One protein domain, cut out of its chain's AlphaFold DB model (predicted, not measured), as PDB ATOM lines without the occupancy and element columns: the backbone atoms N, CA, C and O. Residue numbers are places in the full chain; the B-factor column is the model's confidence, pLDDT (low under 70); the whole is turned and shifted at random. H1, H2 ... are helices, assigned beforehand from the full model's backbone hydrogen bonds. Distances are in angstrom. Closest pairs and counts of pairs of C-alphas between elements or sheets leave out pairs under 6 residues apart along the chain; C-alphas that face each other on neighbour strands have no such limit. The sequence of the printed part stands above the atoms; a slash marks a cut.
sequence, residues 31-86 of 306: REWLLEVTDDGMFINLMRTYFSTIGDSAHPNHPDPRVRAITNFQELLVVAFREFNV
ATOM      1  N   ARG A  31     121.489 163.850 151.726       59.84
ATOM      2  CA  ARG A  31     122.334 164.742 152.524       59.84
ATOM      3  C   ARG A  31     123.116 164.028 153.630       59.84
ATOM      4  O   ARG A  31     124.244 164.422 153.897       59.84
ATOM      5  N   GLU A  32     122.537 163.027 154.283       67.88
ATOM      6  CA  GLU A  32     123.200 162.279 155.363       67.88
ATOM      7  C   GLU A  32     124.283 161.367 154.791       67.88
ATOM      8  O   GLU A  32     125.415 161.365 155.260       67.88
ATOM      9  N   TRP A  33     123.973 160.711 153.676       68.00
ATOM     10  CA  TRP A  33     124.913 159.864 152.948       68.00
ATOM     11  C   TRP A  33     126.088 160.654 152.374       68.00
ATOM     12  O   TRP A  33     127.186 160.119 152.269       68.00
ATOM     13  N   LEU A  34     125.885 161.934 152.037       77.00
ATOM     14  CA  LEU A  34     126.960 162.825 151.597       77.00
ATOM     15  C   LEU A  34     127.995 163.085 152.705       77.00
ATOM     16  O   LEU A  34     129.169 163.266 152.397       77.00
ATOM     17  N   LEU A  35     127.584 163.089 153.978       81.44
ATOM     18  CA  LEU A  35     128.488 163.296 155.117       81.44
ATOM     19  C   LEU A  35     129.361 162.067 155.407       81.44
ATOM     20  O   LEU A  35     130.424 162.203 156.006       81.44
ATOM     21  N   GLU A  36     128.929 160.883 154.972       82.12
ATOM     22  CA  GLU A  36     129.643 159.615 155.163       82.12
ATOM     23  C   GLU A  36     130.630 159.298 154.029       82.12
ATOM     24  O   GLU A  36     131.363 158.311 154.096       82.12
ATOM     25  N   VAL A  37     130.667 160.117 152.975       84.75
ATOM     26  CA  VAL A  37     131.562 159.910 151.833       84.75
ATOM     27  C   VAL A  37     133.018 160.115 152.251       84.75
ATOM     28  O   VAL A  37     133.426 161.216 152.615       84.75
ATOM     29  N   THR A  38     133.822 159.058 152.129       82.31
ATOM     30  CA  THR A  38     135.263 159.091 152.435       82.31
ATOM     31  C   THR A  38     136.170 159.083 151.204       82.31
ATOM     32  O   THR A  38     137.343 159.422 151.322       82.31
ATOM     33  N   ASP A  39     135.663 158.645 150.048       82.94
ATOM     34  CA  ASP A  39     136.436 158.468 148.810       82.94
ATOM     35  C   ASP A  39     135.638 158.906 147.571       82.94
ATOM     36  O   ASP A  39     134.406 158.803 147.536       82.94
ATOM     37  N   ASP A  40     136.350 159.326 146.523       81.94
ATOM     38  CA  ASP A  40     135.770 159.790 145.258       81.94
ATOM     39  C   ASP A  40     134.928 158.697 144.577       81.94
ATOM     40  O   ASP A  40     133.892 158.980 143.971       81.94
ATOM     41  N   GLY A  41     135.317 157.423 144.713       83.06
ATOM     42  CA  GLY A  41     134.541 156.301 144.183       83.06
ATOM     43  C   GLY A  41     133.172 156.159 144.856       83.06
ATOM     44  O   GLY A  41     132.167 155.903 144.185       83.06
ATOM     45  N   MET A  42     133.116 156.382 146.171       84.94
ATOM     46  CA  MET A  42     131.874 156.369 146.947       84.94
ATOM     47  C   MET A  42     130.990 157.567 146.585       84.94
ATOM     48  O   MET A  42     129.788 157.390 146.377       84.94
ATOM     49  N   PHE A  43     131.586 158.751 146.407       87.19
ATOM     50  CA  PHE A  43     130.879 159.942 145.936       87.19
ATOM     51  C   PHE A  43     130.224 159.721 144.566       87.19
ATOM     52  O   PHE A  43     129.036 159.985 144.387       87.19
ATOM     53  N   ILE A  44     130.974 159.189 143.594       86.94
ATOM     54  CA  ILE A  44     130.462 158.942 142.237       86.94
ATOM     55  C   ILE A  44     129.292 157.952 142.267       86.94
ATOM     56  O   ILE A  44     128.304 158.134 141.550       86.94
ATOM     57  N   ASN A  45     129.381 156.907 143.092       85.75
ATOM     58  CA  ASN A  45     128.304 155.932 143.217       85.75
ATOM     59  C   ASN A  45     127.051 156.530 143.881       85.75
ATOM     60  O   ASN A  45     125.933 156.273 143.425       85.75
ATOM     61  N   LEU A  46     127.233 157.373 144.903       88.69
ATOM     62  CA  LEU A  46     126.151 158.139 145.524       88.69
ATOM     63  C   LEU A  46     125.460 159.035 144.490       88.69
ATOM     64  O   LEU A  46     124.243 158.967 144.342       88.69
ATOM     65  N   MET A  47     126.228 159.801 143.712       86.94
ATOM     66  CA  MET A  47     125.695 160.680 142.666       86.94
ATOM     67  C   MET A  47     124.935 159.903 141.587       86.94
ATOM     68  O   MET A  47     123.854 160.315 141.170       86.94
ATOM     69  N   ARG A  48     125.456 158.750 141.153       87.69
ATOM     70  CA  ARG A  48     124.771 157.878 140.187       87.69
ATOM     71  C   ARG A  48     123.434 157.377 140.731       87.69
ATOM     72  O   ARG A  48     122.434 157.421 140.020       87.69
ATOM     73  N   THR A  49     123.429 156.920 141.980       86.62
ATOM     74  CA  THR A  49     122.220 156.436 142.659       86.62
ATOM     75  C   THR A  49     121.206 157.569 142.796       86.62
ATOM     76  O   THR A  49     120.056 157.417 142.393       86.62
ATOM     77  N   TYR A  50     121.655 158.742 143.236       86.38
ATOM     78  CA  TYR A  50     120.822 159.931 143.367       86.38
ATOM     79  C   TYR A  50     120.148 160.330 142.046       86.38
ATOM     80  O   TYR A  50     118.921 160.432 141.985       86.38
ATOM     81  N   PHE A  51     120.919 160.475 140.963       87.25
ATOM     82  CA  PHE A  51     120.362 160.819 139.652       87.25
ATOM     83  C   PHE A  51     119.460 159.727 139.073       87.25
ATOM     84  O   PHE A  51     118.530 160.048 138.340       87.25
ATOM     85  N   SER A  52     119.676 158.453 139.415       87.81
ATOM     86  CA  SER A  52     118.766 157.379 138.998       87.81
ATOM     87  C   SER A  52     117.381 157.486 139.647       87.81
ATOM     88  O   SER A  52     116.387 157.162 139.006       87.81
ATOM     89  N   THR A  53     117.308 158.023 140.870       84.00
ATOM     90  CA  THR A  53     116.063 158.216 141.641       84.00
ATOM     91  C   THR A  53     115.411 159.589 141.445       84.00
ATOM     92  O   THR A  53     114.379 159.895 142.041       84.00
ATOM     93  N   ILE A  54     115.994 160.463 140.616       85.38
ATOM     94  CA  ILE A  54     115.535 161.856 140.484       85.38
ATOM     95  C   ILE A  54     114.160 161.978 139.804       85.38
ATOM     96  O   ILE A  54     113.438 162.951 140.017       85.38
ATOM     97  N   GLY A  55     113.800 160.985 138.984       83.31
ATOM     98  CA  GLY A  55     112.508 160.908 138.299       83.31
ATOM     99  C   GLY A  55     111.392 160.289 139.140       83.31
ATOM    100  O   GLY A  55     110.234 160.337 138.729       83.31
ATOM    101  N   ASP A  56     111.722 159.724 140.303       85.75
ATOM    102  CA  ASP A  56     110.744 159.087 141.177       85.75
ATOM    103  C   ASP A  56     109.886 160.127 141.910       85.75
ATOM    104  O   ASP A  56     110.262 161.294 142.073       85.75
ATOM    105  N   SER A  57     108.706 159.690 142.354       82.44
ATOM    106  CA  SER A  57     107.820 160.501 143.190       82.44
ATOM    107  C   SER A  57     108.502 160.836 144.516       82.44
ATOM    108  O   SER A  57     108.949 159.928 145.219       82.44
ATOM    109  N   ALA A  58     108.514 162.116 144.884       78.12
ATOM    110  CA  ALA A  58     109.026 162.577 146.177       78.12
ATOM    111  C   ALA A  58     108.135 162.131 147.346       78.12
ATOM    112  O   ALA A  58     108.593 161.892 148.466       78.12
ATOM    113  N   HIS A  59     106.837 161.963 147.081       80.38
ATOM    114  CA  HIS A  59     105.847 161.584 148.083       80.38
ATOM    115  C   HIS A  59     104.972 160.420 147.590       80.38
ATOM    116  O   HIS A  59     103.764 160.580 147.378       80.38
ATOM    117  N   PRO A  60     105.548 159.212 147.447       78.19
ATOM    118  CA  PRO A  60     104.873 158.065 146.834       78.19
ATOM    119  C   PRO A  60     103.655 157.578 147.637       78.19
ATOM    120  O   PRO A  60     102.720 157.009 147.067       78.19
ATOM    121  N   ASN A  61     103.641 157.839 148.948       81.38
ATOM    122  CA  ASN A  61     102.597 157.404 149.879       81.38
ATOM    123  C   ASN A  61     101.550 158.495 150.188       81.38
ATOM    124  O   ASN A  61     100.648 158.247 150.987       81.38
ATOM    125  N   HIS A  62     101.649 159.696 149.605       83.44
ATOM    126  CA  HIS A  62     100.753 160.802 149.960       83.44
ATOM    127  C   HIS A  62      99.302 160.528 149.509       83.44
ATOM    128  O   HIS A  62      99.101 160.043 148.388       83.44
ATOM    129  N   PRO A  63      98.279 160.832 150.337       82.25
ATOM    130  CA  PRO A  63      96.874 160.566 150.012       82.25
ATOM    131  C   PRO A  63      96.431 161.244 148.708       82.25
ATOM    132  O   PRO A  63      95.751 160.619 147.898       82.25
ATOM    133  N   ASP A  64      96.888 162.474 148.455       87.00
ATOM    134  CA  ASP A  64      96.567 163.186 147.217       87.00
ATOM    135  C   ASP A  64      97.383 162.701 146.004       87.00
ATOM    136  O   ASP A  64      98.620 162.748 146.026       87.00
ATOM    137  N   PRO A  65      96.725 162.345 144.881       83.25
ATOM    138  CA  PRO A  65      97.400 161.898 143.661       83.25
ATOM    139  C   PRO A  65      98.216 163.010 142.991       83.25
ATOM    140  O   PRO A  65      99.204 162.727 142.320       83.25
ATOM    141  N   ARG A  66      97.844 164.280 143.198       80.69
ATOM    142  CA  ARG A  66      98.594 165.439 142.685       80.69
ATOM    143  C   ARG A  66      99.950 165.595 143.364       80.69
ATOM    144  O   ARG A  66     100.932 165.860 142.690       80.69
ATOM    145  N   VAL A  67     100.003 165.384 144.677       80.44
ATOM    146  CA  VAL A  67     101.247 165.454 145.459       80.44
ATOM    147  C   VAL A  67     102.140 164.252 145.151       80.44
ATOM    148  O   VAL A  67     103.354 164.381 145.075       80.44
ATOM    149  N   ARG A  68     101.536 163.097 144.856       81.88
ATOM    150  CA  ARG A  68     102.250 161.905 144.384       81.88
ATOM    151  C   ARG A  68     102.861 162.071 142.990       81.88
ATOM    152  O   ARG A  68     103.841 161.408 142.675       81.88
ATOM    153  N   ALA A  69     102.306 162.942 142.152       82.56
ATOM    154  CA  ALA A  69     102.880 163.253 140.843       82.56
ATOM    155  C   ALA A  69     104.109 164.179 140.927       82.56
ATOM    156  O   ALA A  69     104.787 164.366 139.918       82.56
ATOM    157  N   ILE A  70     104.397 164.754 142.103       83.88
ATOM    158  CA  ILE A  70     105.570 165.603 142.304       83.88
ATOM    159  C   ILE A  70     106.819 164.723 142.324       83.88
ATOM    160  O   ILE A  70     106.905 163.761 143.088       83.88
ATOM    161  N   THR A  71     107.779 165.058 141.468       89.06
ATOM    162  CA  THR A  71     109.048 164.325 141.341       89.06
ATOM    163  C   THR A  71     110.128 164.898 142.253       89.06
ATOM    164  O   THR A  71     110.117 166.094 142.555       89.06
ATOM    165  N   ASN A  72     111.114 164.075 142.618       83.81
ATOM    166  CA  ASN A  72     112.318 164.525 143.331       83.81
ATOM    167  C   ASN A  72     113.036 165.668 142.585       83.81
ATOM    168  O   ASN A  72     113.580 166.582 143.202       83.81
ATOM    169  N   PHE A  73     112.995 165.662 141.248       87.94
ATOM    170  CA  PHE A  73     113.509 166.752 140.416       87.94
ATOM    171  C   PHE A  73     112.801 168.093 140.669       87.94
ATOM    172  O   PHE A  73     113.448 169.135 140.750       87.94
ATOM    173  N   GLN A  74     111.472 168.080 140.793       88.00
ATOM    174  CA  GLN A  74     110.694 169.296 141.041       88.00
ATOM    175  C   GLN A  74     110.947 169.854 142.441       88.00
ATOM    176  O   GLN A  74     111.078 171.066 142.590       88.00
ATOM    177  N   GLU A  75     111.063 168.989 143.448       84.00
ATOM    178  CA  GLU A  75     111.448 169.406 144.799       84.00
ATOM    179  C   GLU A  75     112.846 170.041 144.804       84.00
ATOM    180  O   GLU A  75     113.020 171.143 145.329       84.00
ATOM    181  N   LEU A  76     113.816 169.415 144.125       85.50
ATOM    182  CA  LEU A  76     115.159 169.970 143.958       85.50
ATOM    183  C   LEU A  76     115.134 171.346 143.285       85.50
ATOM    184  O   LEU A  76     115.831 172.247 143.741       85.50
ATOM    185  N   LEU A  77     114.324 171.543 142.241       86.12
ATOM    186  CA  LEU A  77     114.190 172.853 141.598       86.12
ATOM    187  C   LEU A  77     113.649 173.914 142.560       86.12
ATOM    188  O   LEU A  77     114.170 175.027 142.598       86.12
ATOM    189  N   VAL A  78     112.626 173.585 143.354       87.12
ATOM    190  CA  VAL A  78     112.049 174.524 144.328       87.12
ATOM    191  C   VAL A  78     113.077 174.909 145.391       87.12
ATOM    192  O   VAL A  78     113.219 176.093 145.701       87.12
ATOM    193  N   VAL A  79     113.823 173.937 145.918       86.69
ATOM    194  CA  VAL A  79     114.908 174.190 146.877       86.69
ATOM    195  C   VAL A  79     116.021 175.014 146.225       86.69
ATOM    196  O   VAL A  79     116.461 175.999 146.813       86.69
ATOM    197  N   ALA A  80     116.411 174.694 144.988       85.94
ATOM    198  CA  ALA A  80     117.426 175.429 144.239       85.94
ATOM    199  C   ALA A  80     117.060 176.913 144.079       85.94
ATOM    200  O   ALA A  80     117.849 177.789 144.426       85.94
ATOM    201  N   PHE A  81     115.839 177.211 143.630       85.69
ATOM    202  CA  PHE A  81     115.385 178.594 143.463       85.69
ATOM    203  C   PHE A  81     115.196 179.336 144.784       85.69
ATOM    204  O   PHE A  81     115.362 180.552 144.828       85.69
ATOM    205  N   ARG A  82     114.838 178.635 145.862       89.12
ATOM    206  CA  ARG A  82     114.618 179.258 147.169       89.12
ATOM    207  C   ARG A  82     115.924 179.540 147.908       89.12
ATOM    208  O   ARG A  82     116.078 180.625 148.460       89.12
ATOM    209  N   GLU A  83     116.829 178.568 147.962       86.75
ATOM    210  CA  GLU A  83     118.041 178.632 148.789       86.75
ATOM    211  C   GLU A  83     119.239 179.219 148.038       86.75
ATOM    212  O   GLU A  83     120.089 179.862 148.649       86.75
ATOM    213  N   PHE A  84     119.284 179.070 146.711       85.94
ATOM    214  CA  PHE A  84     120.428 179.474 145.891       85.94
ATOM    215  C   PHE A  84     120.121 180.632 144.935       85.94
ATOM    216  O   PHE A  84     120.866 180.860 143.988       85.94
ATOM    217  N   ASN A  85     119.085 181.432 145.210       83.88
ATOM    218  CA  ASN A  85     118.745 182.619 144.407       83.88
ATOM    219  C   ASN A  85     119.875 183.673 144.346       83.88
ATOM    220  O   ASN A  85     119.906 184.523 143.464       83.88
ATOM    221  N   VAL A  86     120.812 183.634 145.299       87.00
ATOM    222  CA  VAL A  86     121.988 184.523 145.333       87.00
ATOM    223  C   VAL A  86     123.072 184.076 144.337       87.00
ATOM    224  O   VAL A  86     123.947 184.866 143.986       87.00
TER     225      VAL A  86
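This is residues 31 to 86 of the 306 residues of the protein "GTPase-activating protein" of Trichosporon asahii var. asahii (strain ATCC 90039 / CBS 2479 / JCM 2466 / KCTC 7840 / NBRC 103889/ NCYC 2677 / UAMH 7654) (UniProt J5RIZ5). Picture a loose, open T: H2 and the long link after it, ending at H3, make the bar, and H4 leaves it as the stem, its residues 77 to 83 sticking out. The small H1 folds back beside the first part of H2. The printed part has 56 residues with four named helices, H1 to H4 in chain order, and no named strand; its class is all helix. It is loose, with a radius of gyration of the C-alphas of 13.8 A, and flat, spanning 40 by 30 by 16 A.

Look first at H2, residues 40 to 52, the longest helix. H1, residues 31 to 35, only just touches it, with 3 pairs of C-alphas within 8 A, the closest those of Leu 34 and Phe 43 at 7.5 A; H2 touches H1 with residues 43 to 46 alone. H3, residues 65 to 68, and H4, residues 72 to 83, touch no helix. H2 and H4 are apart, and so are H3 and H4. In H2 and H4 every O i to N i+4 pair is within hydrogen-bond range; in H1 it is 0 of 1, with 1 of 2 O i to N i+3 pairs within range, and H3 is too short for an O i to N i+4 pair.

Find C-alpha 40 at (135.770, 159.790, 145.258); from there H2 runs 18.3 A to C-alpha 52 at (118.766, 157.379, 138.998). H1 measures 6.8 A and H3 4.9 A. H4 runs 16.2 A and ends at C-alpha 83, (118.041, 178.632, 148.789).

The C-alphas of Asp 39 and Asp 64 are the two farthest apart, 40.2 A. The printed part has no cut. The link from H2 to H3, residues 53 to 64, is long; the other two are tight. Residues 61 to 66 and 77 to 86 stand free. Look for pLDDT under 70 at residues 31 to 33.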